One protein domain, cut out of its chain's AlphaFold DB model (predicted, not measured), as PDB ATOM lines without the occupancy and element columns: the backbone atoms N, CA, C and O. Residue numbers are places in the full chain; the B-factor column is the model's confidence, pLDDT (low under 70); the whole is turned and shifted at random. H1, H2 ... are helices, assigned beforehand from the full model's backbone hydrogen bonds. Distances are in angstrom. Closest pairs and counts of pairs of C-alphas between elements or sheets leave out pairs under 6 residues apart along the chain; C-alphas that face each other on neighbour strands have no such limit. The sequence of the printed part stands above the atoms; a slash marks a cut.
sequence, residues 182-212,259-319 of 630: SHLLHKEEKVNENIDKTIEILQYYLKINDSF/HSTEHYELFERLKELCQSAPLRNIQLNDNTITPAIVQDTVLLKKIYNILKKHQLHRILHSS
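AT A GLANCE: This is residues 182 to 212 and 259 to 319 of the 630 residues of the protein "uncharacterized protein LOC117573151 isoform X3" of Drosophila albomicans (UniProt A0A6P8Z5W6). Two long helices, H1 and H4, cross as a lopsided X, closest at Ile 199 of H1 and Tyr 304 of H4, and each runs on past the crossing, H1 with a short arm to Tyr 205 and H4 with a short arm back to Thr 297; H2 also packs on H1, and short H3 comes between H2 and H4 along the chain. H1 residues 182 to 187 stick out. The printed part has 92 residues with four named helices, H1 to H4 in order, and no named strand: all helix. It is compact, with radius of gyration of the C-alphas 13.3 A and spans of 37 by 37 by 24 A.

HOW THE PARTS SIT: H1, residues 182 to 205, touches H2, residues 259 to 274, with residues 191 to 202 alone, at a steep tilt of 39 degrees, opposite ways; the closest C-alphas, of Thr 198 and Arg 269, are 6.6 A apart. With residues 195 to 203 alone H1 touches H4, residues 297 to 317, at a steep tilt of 43 degrees, opposite ways; the closest C-alphas are Ile 199 and Tyr 304, 6.3 A. H3, residues 291 to 294, touches H2; H3 and H4 only just touch, only at the corner, with 3 pairs of C-alphas within 8 A. In H1, H2 and H4 every O i to N i+4 pair is within hydrogen-bond range; H3 is too short for one.

IN THESE COORDINATES: H1 is 34.3 A long from C-alpha 182 at (-2.230, -33.837, 9.143), H2 22.5 A, H3 5.9 A, and H4 29.7 A to C-alpha 317 at (3.370, -28.625, 27.178).

THE WHOLE: Residues 213 to 258 are not printed, a gap of 25.8 A between C-alphas 212 and 259. The link H2 to H3 is long. Mean pLDDT of the printed part is 72.2; 38 residues, among them 275 to 295, are under 70.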
ATOM      1  N   SER A 182      -0.814 -33.914   8.761       55.59
ATOM      2  CA  SER A 182      -2.230 -33.837   9.143       55.59
ATOM      3  C   SER A 182      -2.801 -35.195   9.540       55.59
ATOM      4  O   SER A 182      -3.550 -35.269  10.506       55.59
ATOM      5  N   HIS A 183      -2.413 -36.277   8.858       55.97
ATOM      6  CA  HIS A 183      -2.857 -37.630   9.198       55.97
ATOM      7  C   HIS A 183      -2.320 -38.097  10.565       55.97
ATOM      8  O   HIS A 183      -3.034 -38.751  11.324       55.97
ATOM      9  N   LEU A 184      -1.079 -37.731  10.912       58.09
ATOM     10  CA  LEU A 184      -0.517 -38.005  12.239       58.09
ATOM     11  C   LEU A 184      -1.196 -37.159  13.326       58.09
ATOM     12  O   LEU A 184      -1.652 -37.721  14.319       58.09
ATOM     13  N   LEU A 185      -1.351 -35.848  13.103       62.53
ATOM     14  CA  LEU A 185      -2.035 -34.949  14.040       62.53
ATOM     15  C   LEU A 185      -3.500 -35.350  14.258       62.53
ATOM     16  O   LEU A 185      -3.963 -35.329  15.388       62.53
ATOM     17  N   HIS A 186      -4.222 -35.789  13.223       63.19
ATOM     18  CA  HIS A 186      -5.609 -36.247  13.365       63.19
ATOM     19  C   HIS A 186      -5.708 -37.575  14.142       63.19
ATOM     20  O   HIS A 186      -6.677 -37.789  14.876       63.19
ATOM     21  N   LYS A 187      -4.705 -38.461  14.033       68.12
ATOM     22  CA  LYS A 187      -4.620 -39.670  14.870       68.12
ATOM     23  C   LYS A 187      -4.338 -39.314  16.334       68.12
ATOM     24  O   LYS A 187      -4.951 -39.900  17.222       68.12
ATOM     25  N   GLU A 188      -3.456 -38.349  16.581       71.38
ATOM     26  CA  GLU A 188      -3.148 -37.847  17.925       71.38
ATOM     27  C   GLU A 188      -4.342 -37.094  18.541       71.38
ATOM     28  O   GLU A 188      -4.691 -37.343  19.691       71.38
ATOM     29  N   GLU A 189      -5.052 -36.272  17.763       77.44
ATOM     30  CA  GLU A 189      -6.288 -35.587  18.167       77.44
ATOM     31  C   GLU A 189      -7.403 -36.594  18.521       77.44
ATOM     32  O   GLU A 189      -8.003 -36.460  19.587       77.44
ATOM     33  N   LYS A 190      -7.598 -37.682  17.745       77.50
ATOM     34  CA  LYS A 190      -8.554 -38.758  18.109       77.50
ATOM     35  C   LYS A 190      -8.163 -39.467  19.416       77.50
ATOM     36  O   LYS A 190      -9.031 -39.720  20.249       77.50
ATOM     37  N   VAL A 191      -6.882 -39.799  19.615       80.25
ATOM     38  CA  VAL A 191      -6.413 -40.429  20.870       80.25
ATOM     39  C   VAL A 191      -6.627 -39.486  22.057       80.25
ATOM     40  O   VAL A 191      -7.117 -39.916  23.098       80.25
ATOM     41  N   ASN A 192      -6.339 -38.198  21.883       83.00
ATOM     42  CA  ASN A 192      -6.536 -37.168  22.899       83.00
ATOM     43  C   ASN A 192      -8.012 -36.998  23.291       83.00
ATOM     44  O   ASN A 192      -8.318 -37.005  24.482       83.00
ATOM     45  N   GLU A 193      -8.932 -36.943  22.321       83.25
ATOM     46  CA  GLU A 193     -10.376 -36.972  22.598       83.25
ATOM     47  C   GLU A 193     -10.803 -38.228  23.370       83.25
ATOM     48  O   GLU A 193     -11.680 -38.156  24.229       83.25
ATOM     49  N   ASN A 194     -10.204 -39.385  23.068       85.06
ATOM     50  CA  ASN A 194     -10.545 -40.639  23.736       85.06
ATOM     51  C   ASN A 194     -10.064 -40.663  25.194       85.06
ATOM     52  O   ASN A 194     -10.790 -41.115  26.076       85.06
ATOM     53  N   ILE A 195      -8.874 -40.113  25.464       82.56
ATOM     54  CA  ILE A 195      -8.368 -39.882  26.825       82.56
ATOM     55  C   ILE A 195      -9.344 -38.996  27.602       82.56
ATOM     56  O   ILE A 195      -9.733 -39.351  28.712       82.56
ATOM     57  N   ASP A 196      -9.770 -37.873  27.018       85.44
ATOM     58  CA  ASP A 196     -10.619 -36.898  27.710       85.44
ATOM     59  C   ASP A 196     -12.027 -37.459  28.002       85.44
ATOM     60  O   ASP A 196     -12.505 -37.330  29.129       85.44
ATOM     61  N   LYS A 197     -12.639 -38.189  27.056       84.88
ATOM     62  CA  LYS A 197     -13.920 -38.904  27.263       84.88
ATOM     63  C   LYS A 197     -13.805 -40.067  28.255       84.88
ATOM     64  O   LYS A 197     -14.743 -40.357  28.990       84.88
ATOM     65  N   THR A 198     -12.657 -40.746  28.306       85.31
ATOM     66  CA  THR A 198     -12.427 -41.810  29.298       85.31
ATOM     67  C   THR A 198     -12.266 -41.222  30.699       85.31
ATOM     68  O   THR A 198     -12.796 -41.779  31.652       85.31
ATOM     69  N   ILE A 199     -11.599 -40.071  30.838       86.31
ATOM     70  CA  ILE A 199     -11.525 -39.320  32.102       86.31
ATOM     71  C   ILE A 199     -12.931 -38.948  32.597       86.31
ATOM     72  O   ILE A 199     -13.194 -39.112  33.785       86.31
ATOM     73  N   GLU A 200     -13.831 -38.511  31.714       86.12
ATOM     74  CA  GLU A 200     -15.222 -38.162  32.047       86.12
ATOM     75  C   GLU A 200     -16.015 -39.365  32.599       86.12
ATOM     76  O   GLU A 200     -16.532 -39.297  33.718       86.12
ATOM     77  N   ILE A 201     -16.018 -40.507  31.895       85.25
ATOM     78  CA  ILE A 201     -16.684 -41.736  32.379       85.25
ATOM     79  C   ILE A 201     -16.055 -42.227  33.694       85.25
ATOM     80  O   ILE A 201     -16.766 -42.618  34.620       85.25
ATOM     81  N   LEU A 202     -14.725 -42.156  33.827       85.44
ATOM     82  CA  LEU A 202     -14.024 -42.522  35.061       85.44
ATOM     83  C   LEU A 202     -14.397 -41.621  36.247       85.44
ATOM     84  O   LEU A 202     -14.493 -42.122  37.366       85.44
ATOM     85  N   GLN A 203     -14.615 -40.320  36.033       85.06
ATOM     86  CA  GLN A 203     -15.047 -39.396  37.089       85.06
ATOM     87  C   GLN A 203     -16.447 -39.735  37.592       85.06
ATOM     88  O   GLN A 203     -16.653 -39.783  38.807       85.06
ATOM     89  N   TYR A 204     -17.374 -40.022  36.677       82.75
ATOM     90  CA  TYR A 204     -18.729 -40.450  37.008       82.75
ATOM     91  C   TYR A 204     -18.729 -41.789  37.763       82.75
ATOM     92  O   TYR A 204     -19.192 -41.866  38.902       82.75
ATOM     93  N   TYR A 205     -18.103 -42.819  37.186       80.44
ATOM     94  CA  TYR A 205     -18.086 -44.178  37.734       80.44
ATOM     95  C   TYR A 205     -17.390 -44.278  39.102       80.44
ATOM     96  O   TYR A 205     -17.891 -44.926  40.020       80.44
ATOM     97  N   LEU A 206     -16.257 -43.591  39.283       83.06
ATOM     98  CA  LEU A 206     -15.530 -43.557  40.560       83.06
ATOM     99  C   LEU A 206     -16.065 -42.493  41.539       83.06
ATOM    100  O   LEU A 206     -15.507 -42.353  42.632       83.06
ATOM    101  N   LYS A 207     -17.111 -41.740  41.159       81.44
ATOM    102  CA  LYS A 207     -17.719 -40.625  41.916       81.44
ATOM    103  C   LYS A 207     -16.686 -39.582  42.381       81.44
ATOM    104  O   LYS A 207     -16.717 -39.093  43.511       81.44
ATOM    105  N   ILE A 208     -15.733 -39.254  41.503       76.50
ATOM    106  CA  ILE A 208     -14.632 -38.320  41.785       76.50
ATOM    107  C   ILE A 208     -15.098 -36.885  41.524       76.50
ATOM    108  O   ILE A 208     -15.011 -36.368  40.410       76.50
ATOM    109  N   ASN A 209     -15.543 -36.217  42.590       60.81
ATOM    110  CA  ASN A 209     -15.917 -34.800  42.580       60.81
ATOM    111  C   ASN A 209     -14.676 -33.886  42.462       60.81
ATOM    112  O   ASN A 209     -14.228 -33.268  43.430       60.81
ATOM    113  N   ASP A 210     -14.127 -33.792  41.247       55.56
ATOM    114  CA  ASP A 210     -12.976 -32.952  40.862       55.56
ATOM    115  C   ASP A 210     -13.219 -31.439  41.107       55.56
ATOM    116  O   ASP A 210     -12.271 -30.656  41.224       55.56
ATOM    117  N   SER A 211     -14.491 -31.036  41.224       52.41
ATOM    118  CA  SER A 211     -14.992 -29.655  41.331       52.41
ATOM    119  C   SER A 211     -14.423 -28.831  42.493       52.41
ATOM    120  O   SER A 211     -14.408 -27.604  42.412       52.41
ATOM    121  N   PHE A 212     -13.931 -29.475  43.553       45.09
ATOM    122  CA  PHE A 212     -13.465 -28.799  44.770       45.09
ATOM    123  C   PHE A 212     -11.939 -28.632  44.886       45.09
ATOM    124  O   PHE A 212     -11.484 -28.047  45.869       45.09
ATOM    125  N   HIS A 259     -26.419 -48.926  33.362       49.16
ATOM    126  CA  HIS A 259     -25.037 -49.132  33.821       49.16
ATOM    127  C   HIS A 259     -24.267 -50.139  32.955       49.16
ATOM    128  O   HIS A 259     -23.063 -49.980  32.752       49.16
ATOM    129  N   SER A 260     -24.940 -51.147  32.385       57.41
ATOM    130  CA  SER A 260     -24.287 -52.138  31.514       57.41
ATOM    131  C   SER A 260     -23.664 -51.498  30.267       57.41
ATOM    132  O   SER A 260     -22.558 -51.871  29.870       57.41
ATOM    133  N   THR A 261     -24.316 -50.476  29.700       65.25
ATOM    134  CA  THR A 261     -23.798 -49.727  28.549       65.25
ATOM    135  C   THR A 261     -22.623 -48.822  28.917       65.25
ATOM    136  O   THR A 261     -21.646 -48.779  28.171       65.25
ATOM    137  N   GLU A 262     -22.641 -48.184  30.092       68.44
ATOM    138  CA  GLU A 262     -21.523 -47.365  30.591       68.44
ATOM    139  C   GLU A 262     -20.276 -48.220  30.882       68.44
ATOM    140  O   GLU A 262     -19.162 -47.861  30.491       68.44
ATOM    141  N   HIS A 263     -20.458 -49.389  31.515       71.06
ATOM    142  CA  HIS A 263     -19.389 -50.367  31.740       71.06
ATOM    143  C   HIS A 263     -18.749 -50.828  30.417       71.06
ATOM    144  O   HIS A 263     -17.524 -50.944  30.335       71.06
ATOM    145  N   TYR A 264     -19.562 -51.081  29.385       76.19
ATOM    146  CA  TYR A 264     -19.092 -51.535  28.074       76.19
ATOM    147  C   TYR A 264     -18.374 -50.423  27.286       76.19
ATOM    148  O   TYR A 264     -17.312 -50.662  26.710       76.19
ATOM    149  N   GLU A 265     -18.892 -49.189  27.309       81.62
ATOM    150  CA  GLU A 265     -18.239 -48.029  26.685       81.62
ATOM    151  C   GLU A 265     -16.890 -47.712  27.353       81.62
ATOM    152  O   GLU A 265     -15.903 -47.441  26.662       81.62
ATOM    153  N   LEU A 266     -16.810 -47.821  28.685       82.06
ATOM    154  CA  LEU A 266     -15.553 -47.712  29.427       82.06
ATOM    155  C   LEU A 266     -14.561 -48.818  29.033       82.06
ATOM    156  O   LEU A 266     -13.385 -48.531  28.805       82.06
ATOM    157  N   PHE A 267     -15.021 -50.066  28.931       78.56
ATOM    158  CA  PHE A 267     -14.193 -51.219  28.578       78.56
ATOM    159  C   PHE A 267     -13.571 -51.085  27.178       78.56
ATOM    160  O   PHE A 267     -12.346 -51.168  27.038       78.56
ATOM    161  N   GLU A 268     -14.373 -50.795  26.149       79.19
ATOM    162  CA  GLU A 268     -13.861 -50.633  24.780       79.19
ATOM    163  C   GLU A 268     -12.957 -49.393  24.631       79.19
ATOM    164  O   GLU A 268     -11.963 -49.447  23.902       79.19
ATOM    165  N   ARG A 269     -13.202 -48.300  25.374       80.69
ATOM    166  CA  ARG A 269     -12.267 -47.158  25.394       80.69
ATOM    167  C   ARG A 269     -10.945 -47.474  26.084       80.69
ATOM    168  O   ARG A 269      -9.894 -47.094  25.573       80.69
ATOM    169  N   LEU A 270     -10.957 -48.192  27.208       79.12
ATOM    170  CA  LEU A 270      -9.723 -48.619  27.878       79.12
ATOM    171  C   LEU A 270      -8.881 -49.537  26.977       79.12
ATOM    172  O   LEU A 270      -7.659 -49.401  26.935       79.12
ATOM    173  N   LYS A 271      -9.532 -50.395  26.190       78.50
ATOM    174  CA  LYS A 271      -8.930 -51.247  25.154       78.50
ATOM    175  C   LYS A 271      -8.311 -50.424  24.006       78.50
ATOM    176  O   LYS A 271      -7.134 -50.622  23.702       78.50
ATOM    177  N   GLU A 272      -9.011 -49.427  23.444       77.62
ATOM    178  CA  GLU A 272      -8.417 -48.459  22.487       77.62
ATOM    179  C   GLU A 272      -7.230 -47.667  23.100       77.62
ATOM    180  O   GLU A 272      -6.269 -47.316  22.403       77.62
ATOM    181  N   LEU A 273      -7.263 -47.382  24.408       75.38
ATOM    182  CA  LEU A 273      -6.192 -46.669  25.116       75.38
ATOM    183  C   LEU A 273      -4.979 -47.544  25.475       75.38
ATOM    184  O   LEU A 273      -3.881 -47.001  25.601       75.38
ATOM    185  N   CYS A 274      -5.134 -48.867  25.582       70.00
ATOM    186  CA  CYS A 274      -4.014 -49.811  25.708       70.00
ATOM    187  C   CYS A 274      -3.304 -50.032  24.359       70.00
ATOM    188  O   CYS A 274      -2.077 -50.071  24.304       70.00
ATOM    189  N   GLN A 275      -4.062 -50.052  23.255       67.81
ATOM    190  CA  GLN A 275      -3.522 -50.104  21.885       67.81
ATOM    191  C   GLN A 275      -2.791 -48.816  21.455       67.81
ATOM    192  O   GLN A 275      -2.122 -48.786  20.416       67.81
ATOM    193  N   SER A 276      -2.915 -47.733  22.224       63.59
ATOM    194  CA  SER A 276      -2.213 -46.470  21.996       63.59
ATOM    195  C   SER A 276      -1.173 -46.192  23.091       63.59
ATOM    196  O   SER A 276      -1.074 -46.880  24.103       63.59
ATOM    197  N   ALA A 277      -0.319 -45.189  22.877       63.28
ATOM    198  CA  ALA A 277       0.875 -45.000  23.699       63.28
ATOM    199  C   ALA A 277       0.688 -44.633  25.199       63.28
ATOM    200  O   ALA A 277       1.632 -44.907  25.945       63.28
ATOM    201  N   PRO A 278      -0.408 -44.010  25.699       59.22
ATOM    202  CA  PRO A 278      -0.389 -43.411  27.039       59.22
ATOM    203  C   PRO A 278      -0.456 -44.427  28.189       59.22
ATOM    204  O   PRO A 278       0.010 -44.108  29.283       59.22
ATOM    205  N   LEU A 279      -1.004 -45.630  27.971       58.97
ATOM    206  CA  LEU A 279      -1.151 -46.653  29.018       58.97
ATOM    207  C   LEU A 279      -0.043 -47.718  29.024       58.97
ATOM    208  O   LEU A 279       0.030 -48.492  29.971       58.97
ATOM    209  N   ARG A 280       0.877 -47.708  28.049       60.72
ATOM    210  CA  ARG A 280       1.900 -48.756  27.822       60.72
ATOM    211  C   ARG A 280       2.913 -48.980  28.963       60.72
ATOM    212  O   ARG A 280       3.712 -49.906  28.893       60.72
ATOM    213  N   ASN A 281       2.901 -48.121  29.985       56.62
ATOM    214  CA  ASN A 281       3.711 -48.247  31.205       56.62
ATOM    215  C   ASN A 281       2.969 -48.952  32.358       56.62
ATOM    216  O   ASN A 281       3.582 -49.261  33.376       56.62
ATOM    217  N   ILE A 282       1.659 -49.182  32.228       58.19
ATOM    218  CA  ILE A 282       0.925 -50.139  33.058       58.19
ATOM    219  C   ILE A 282       1.083 -51.500  32.372       58.19
ATOM    220  O   ILE A 282       0.924 -51.585  31.158       58.19
ATOM    221  N   GLN A 283       1.364 -52.567  33.123       52.44
ATOM    222  CA  GLN A 283       1.520 -53.930  32.584       52.44
ATOM    223  C   GLN A 283       0.169 -54.591  32.230       52.44
ATOM    224  O   GLN A 283      -0.061 -55.766  32.506       52.44
ATOM    225  N   LEU A 284      -0.733 -53.822  31.613       54.66
ATOM    226  CA  LEU A 284      -1.935 -54.321  30.955       54.66
ATOM    227  C   LEU A 284      -1.520 -54.916  29.607       54.66
ATOM    228  O   LEU A 284      -1.635 -54.277  28.564       54.66
ATOM    229  N   ASN A 285      -0.984 -56.136  29.644       49.31
ATOM    230  CA  ASN A 285      -0.779 -56.929  28.435       49.31
ATOM    231  C   ASN A 285      -2.144 -57.132  27.758       49.31
ATOM    232  O   ASN A 285      -3.123 -57.384  28.464       49.31
ATOM    233  N   ASP A 286      -2.222 -57.092  26.424       53.78
ATOM    234  CA  ASP A 286      -3.500 -57.153  25.686       53.78
ATOM    235  C   ASP A 286      -4.381 -58.364  26.078       53.78
ATOM    236  O   ASP A 286      -5.607 -58.279  26.092       53.78
ATOM    237  N   ASN A 287      -3.752 -59.463  26.509       48.38
ATOM    238  CA  ASN A 287      -4.400 -60.702  26.958       48.38
ATOM    239  C   ASN A 287      -4.989 -60.645  28.390       48.38
ATOM    240  O   ASN A 287      -5.550 -61.636  28.848       48.38
ATOM    241  N   THR A 288      -4.836 -59.536  29.124       51.47
ATOM    242  CA  THR A 288      -5.305 -59.386  30.525       51.47
ATOM    243  C   THR A 288      -6.597 -58.577  30.662       51.47
ATOM    244  O   THR A 288      -7.118 -58.431  31.767       51.47
ATOM    245  N   ILE A 289      -7.142 -58.063  29.555       55.88
ATOM    246  CA  ILE A 289      -8.312 -57.173  29.549       55.88
ATOM    247  C   ILE A 289      -9.617 -57.989  29.626       55.88
ATOM    248  O   ILE A 289     -10.437 -58.022  28.713       55.88
ATOM    249  N   THR A 290      -9.801 -58.685  30.747       59.88
ATOM    250  CA  THR A 290     -11.055 -59.344  31.145       59.88
ATOM    251  C   THR A 290     -12.045 -58.290  31.673       59.88
ATOM    252  O   THR A 290     -11.602 -57.355  32.346       59.88
ATOM    253  N   PRO A 291     -13.377 -58.412  31.475       61.47
ATOM    254  CA  PRO A 291     -14.363 -57.459  32.019       61.47
ATOM    255  C   PRO A 291     -14.285 -57.244  33.547       61.47
ATOM    256  O   PRO A 291     -14.697 -56.195  34.039       61.47
ATOM    257  N   ALA A 292     -13.666 -58.170  34.291       61.09
ATOM    258  CA  ALA A 292     -13.316 -58.004  35.704       61.09
ATOM    259  C   ALA A 292     -12.459 -56.749  36.006       61.09
ATOM    260  O   ALA A 292     -12.543 -56.211  37.107       61.09
ATOM    261  N   ILE A 293     -11.696 -56.213  35.040       66.06
ATOM    262  CA  ILE A 293     -10.938 -54.954  35.204       66.06
ATOM    263  C   ILE A 293     -11.838 -53.776  35.608       66.06
ATOM    264  O   ILE A 293     -11.413 -52.910  36.370       66.06
ATOM    265  N   VAL A 294     -13.092 -53.748  35.143       66.31
ATOM    266  CA  VAL A 294     -14.050 -52.672  35.458       66.31
ATOM    267  C   VAL A 294     -14.532 -52.747  36.922       66.31
ATOM    268  O   VAL A 294     -15.034 -51.763  37.470       66.31
ATOM    269  N   GLN A 295     -14.333 -53.891  37.586       69.88
ATOM    270  CA  GLN A 295     -14.696 -54.126  38.986       69.88
ATOM    271  C   GLN A 295     -13.581 -53.689  39.961       69.88
ATOM    272  O   GLN A 295     -13.880 -53.274  41.084       69.88
ATOM    273  N   ASP A 296     -12.303 -53.695  39.549       79.19
ATOM    274  CA  ASP A 296     -11.193 -53.212  40.388       79.19
ATOM    275  C   ASP A 296     -11.138 -51.674  40.427       79.19
ATOM    276  O   ASP A 296     -10.420 -51.005  39.676       79.19
ATOM    277  N   THR A 297     -11.861 -51.094  41.388       79.81
ATOM    278  CA  THR A 297     -11.861 -49.642  41.624       79.81
ATOM    279  C   THR A 297     -10.489 -49.064  42.010       79.81
ATOM    280  O   THR A 297     -10.305 -47.849  41.920       79.81
ATOM    281  N   VAL A 298      -9.512 -49.880  42.430       80.38
ATOM    282  CA  VAL A 298      -8.154 -49.442  42.798       80.38
ATOM    283  C   VAL A 298      -7.269 -49.343  41.558       80.38
ATOM    284  O   VAL A 298      -6.612 -48.315  41.367       80.38
ATOM    285  N   LEU A 299      -7.278 -50.349  40.678       80.00
ATOM    286  CA  LEU A 299      -6.662 -50.257  39.349       80.00
ATOM    287  C   LEU A 299      -7.271 -49.095  38.557       80.00
ATOM    288  O   LEU A 299      -6.544 -48.274  37.994       80.00
ATOM    289  N   LEU A 300      -8.593 -48.961  38.587       83.56
ATOM    290  CA  LEU A 300      -9.306 -47.936  37.838       83.56
ATOM    291  C   LEU A 300      -8.973 -46.509  38.331       83.56
ATOM    292  O   LEU A 300      -8.786 -45.601  37.519       83.56
ATOM    293  N   LYS A 301      -8.747 -46.320  39.642       83.44
ATOM    294  CA  LYS A 301      -8.180 -45.076  40.211       83.44
ATOM    295  C   LYS A 301      -6.726 -44.826  39.781       83.44
ATOM    296  O   LYS A 301      -6.355 -43.672  39.561       83.44
ATOM    297  N   LYS A 302      -5.891 -45.865  39.623       84.12
ATOM    298  CA  LYS A 302      -4.526 -45.720  39.066       84.12
ATOM    299  C   LYS A 302      -4.582 -45.254  37.606       84.12
ATOM    300  O   LYS A 302      -3.872 -44.313  37.253       84.12
ATOM    301  N   ILE A 303      -5.461 -45.847  36.793       84.06
ATOM    302  CA  ILE A 303      -5.689 -45.455  35.393       84.06
ATOM    303  C   ILE A 303      -6.174 -44.001  35.314       84.06
ATOM    304  O   ILE A 303      -5.567 -43.209  34.592       84.06
ATOM    305  N   TYR A 304      -7.179 -43.611  36.113       87.44
ATOM    306  CA  TYR A 304      -7.652 -42.222  36.203       87.44
ATOM    307  C   TYR A 304      -6.503 -41.238  36.459       87.44
ATOM    308  O   TYR A 304      -6.320 -40.290  35.698       87.44
ATOM    309  N   ASN A 305      -5.674 -41.494  37.476       86.69
ATOM    310  CA  ASN A 305      -4.546 -40.623  37.817       86.69
ATOM    311  C   ASN A 305      -3.498 -40.525  36.691       86.69
ATOM    312  O   ASN A 305      -2.925 -39.455  36.476       86.69
ATOM    313  N   ILE A 306      -3.254 -41.610  35.948       84.44
ATOM    314  CA  ILE A 306      -2.319 -41.633  34.813       84.44
ATOM    315  C   ILE A 306      -2.878 -40.835  33.626       84.44
ATOM    316  O   ILE A 306      -2.175 -39.976  33.089       84.44
ATOM    317  N   LEU A 307      -4.149 -41.042  33.268       86.62
ATOM    318  CA  LEU A 307      -4.820 -40.276  32.213       86.62
ATOM    319  C   LEU A 307      -4.916 -38.787  32.580       86.62
ATOM    320  O   LEU A 307      -4.590 -37.932  31.759       86.62
ATOM    321  N   LYS A 308      -5.248 -38.453  33.834       86.25
ATOM    322  CA  LYS A 308      -5.300 -37.069  34.333       86.25
ATOM    323  C   LYS A 308      -3.923 -36.395  34.317       86.25
ATOM    324  O   LYS A 308      -3.805 -35.245  33.896       86.25
ATOM    325  N   LYS A 309      -2.856 -37.115  34.687       84.44
ATOM    326  CA  LYS A 309      -1.464 -36.646  34.549       84.44
ATOM    327  C   LYS A 309      -1.093 -36.401  33.083       84.44
ATOM    328  O   LYS A 309      -0.412 -35.419  32.791       84.44
ATOM    329  N   HIS A 310      -1.553 -37.248  32.162       84.69
ATOM    330  CA  HIS A 310      -1.343 -37.062  30.726       84.69
ATOM    331  C   HIS A 310      -2.131 -35.856  30.173       84.69
ATOM    332  O   HIS A 310      -1.569 -35.057  29.426       84.69
ATOM    333  N   GLN A 311      -3.386 -35.658  30.593       87.12
ATOM    334  CA  GLN A 311      -4.198 -34.474  30.278       87.12
ATOM    335  C   GLN A 311      -3.522 -33.181  30.770       87.12
ATOM    336  O   GLN A 311      -3.377 -32.231  30.002       87.12
ATOM    337  N   LEU A 312      -3.014 -33.156  32.007       84.69
ATOM    338  CA  LEU A 312      -2.245 -32.022  32.536       84.69
ATOM    339  C   LEU A 312      -0.937 -31.789  31.763       84.69
ATOM    340  O   LEU A 312      -0.612 -30.647  31.449       84.69
ATOM    341  N   HIS A 313      -0.205 -32.850  31.405       80.56
ATOM    342  CA  HIS A 313       1.003 -32.732  30.584       80.56
ATOM    343  C   HIS A 313       0.692 -32.156  29.192       80.56
ATOM    344  O   HIS A 313       1.410 -31.270  28.733       80.56
ATOM    345  N   ARG A 314      -0.397 -32.594  28.543       85.31
ATOM    346  CA  ARG A 314      -0.892 -31.995  27.292       85.31
ATOM    347  C   ARG A 314      -1.142 -30.497  27.472       85.31
ATOM    348  O   ARG A 314      -0.534 -29.714  26.757       85.31
ATOM    349  N   ILE A 315      -1.945 -30.100  28.462       79.75
ATOM    350  CA  ILE A 315      -2.305 -28.692  28.721       79.75
ATOM    351  C   ILE A 315      -1.072 -27.810  28.997       79.75
ATOM    352  O   ILE A 315      -1.017 -26.672  28.539       79.75
ATOM    353  N   LEU A 316      -0.077 -28.319  29.732       74.88
ATOM    354  CA  LEU A 316       1.112 -27.550  30.128       74.88
ATOM    355  C   LEU A 316       2.226 -27.514  29.068       74.88
ATOM    356  O   LEU A 316       3.046 -26.595  29.093       74.88
ATOM    357  N   HIS A 317       2.280 -28.489  28.154       67.94
ATOM    358  CA  HIS A 317       3.370 -28.625  27.178       67.94
ATOM    359  C   HIS A 317       2.941 -28.533  25.704       67.94
ATOM    360  O   HIS A 317       3.813 -28.434  24.839       67.94
ATOM    361  N   SER A 318       1.642 -28.504  25.382       65.50
ATOM    362  CA  SER A 318       1.182 -28.237  24.014       65.50
ATOM    363  C   SER A 318       1.508 -26.797  23.612       65.50
ATOM    364  O   SER A 318       0.969 -25.847  24.176       65.50
ATOM    365  N   SER A 319       2.348 -26.620  22.591       44.81
ATOM    366  CA  SER A 319       2.657 -25.302  22.014       44.81
ATOM    367  C   SER A 319       1.613 -24.807  21.003       44.81
ATOM    368  O   SER A 319       1.858 -23.832  20.290       44.81
TER     369      SER A 319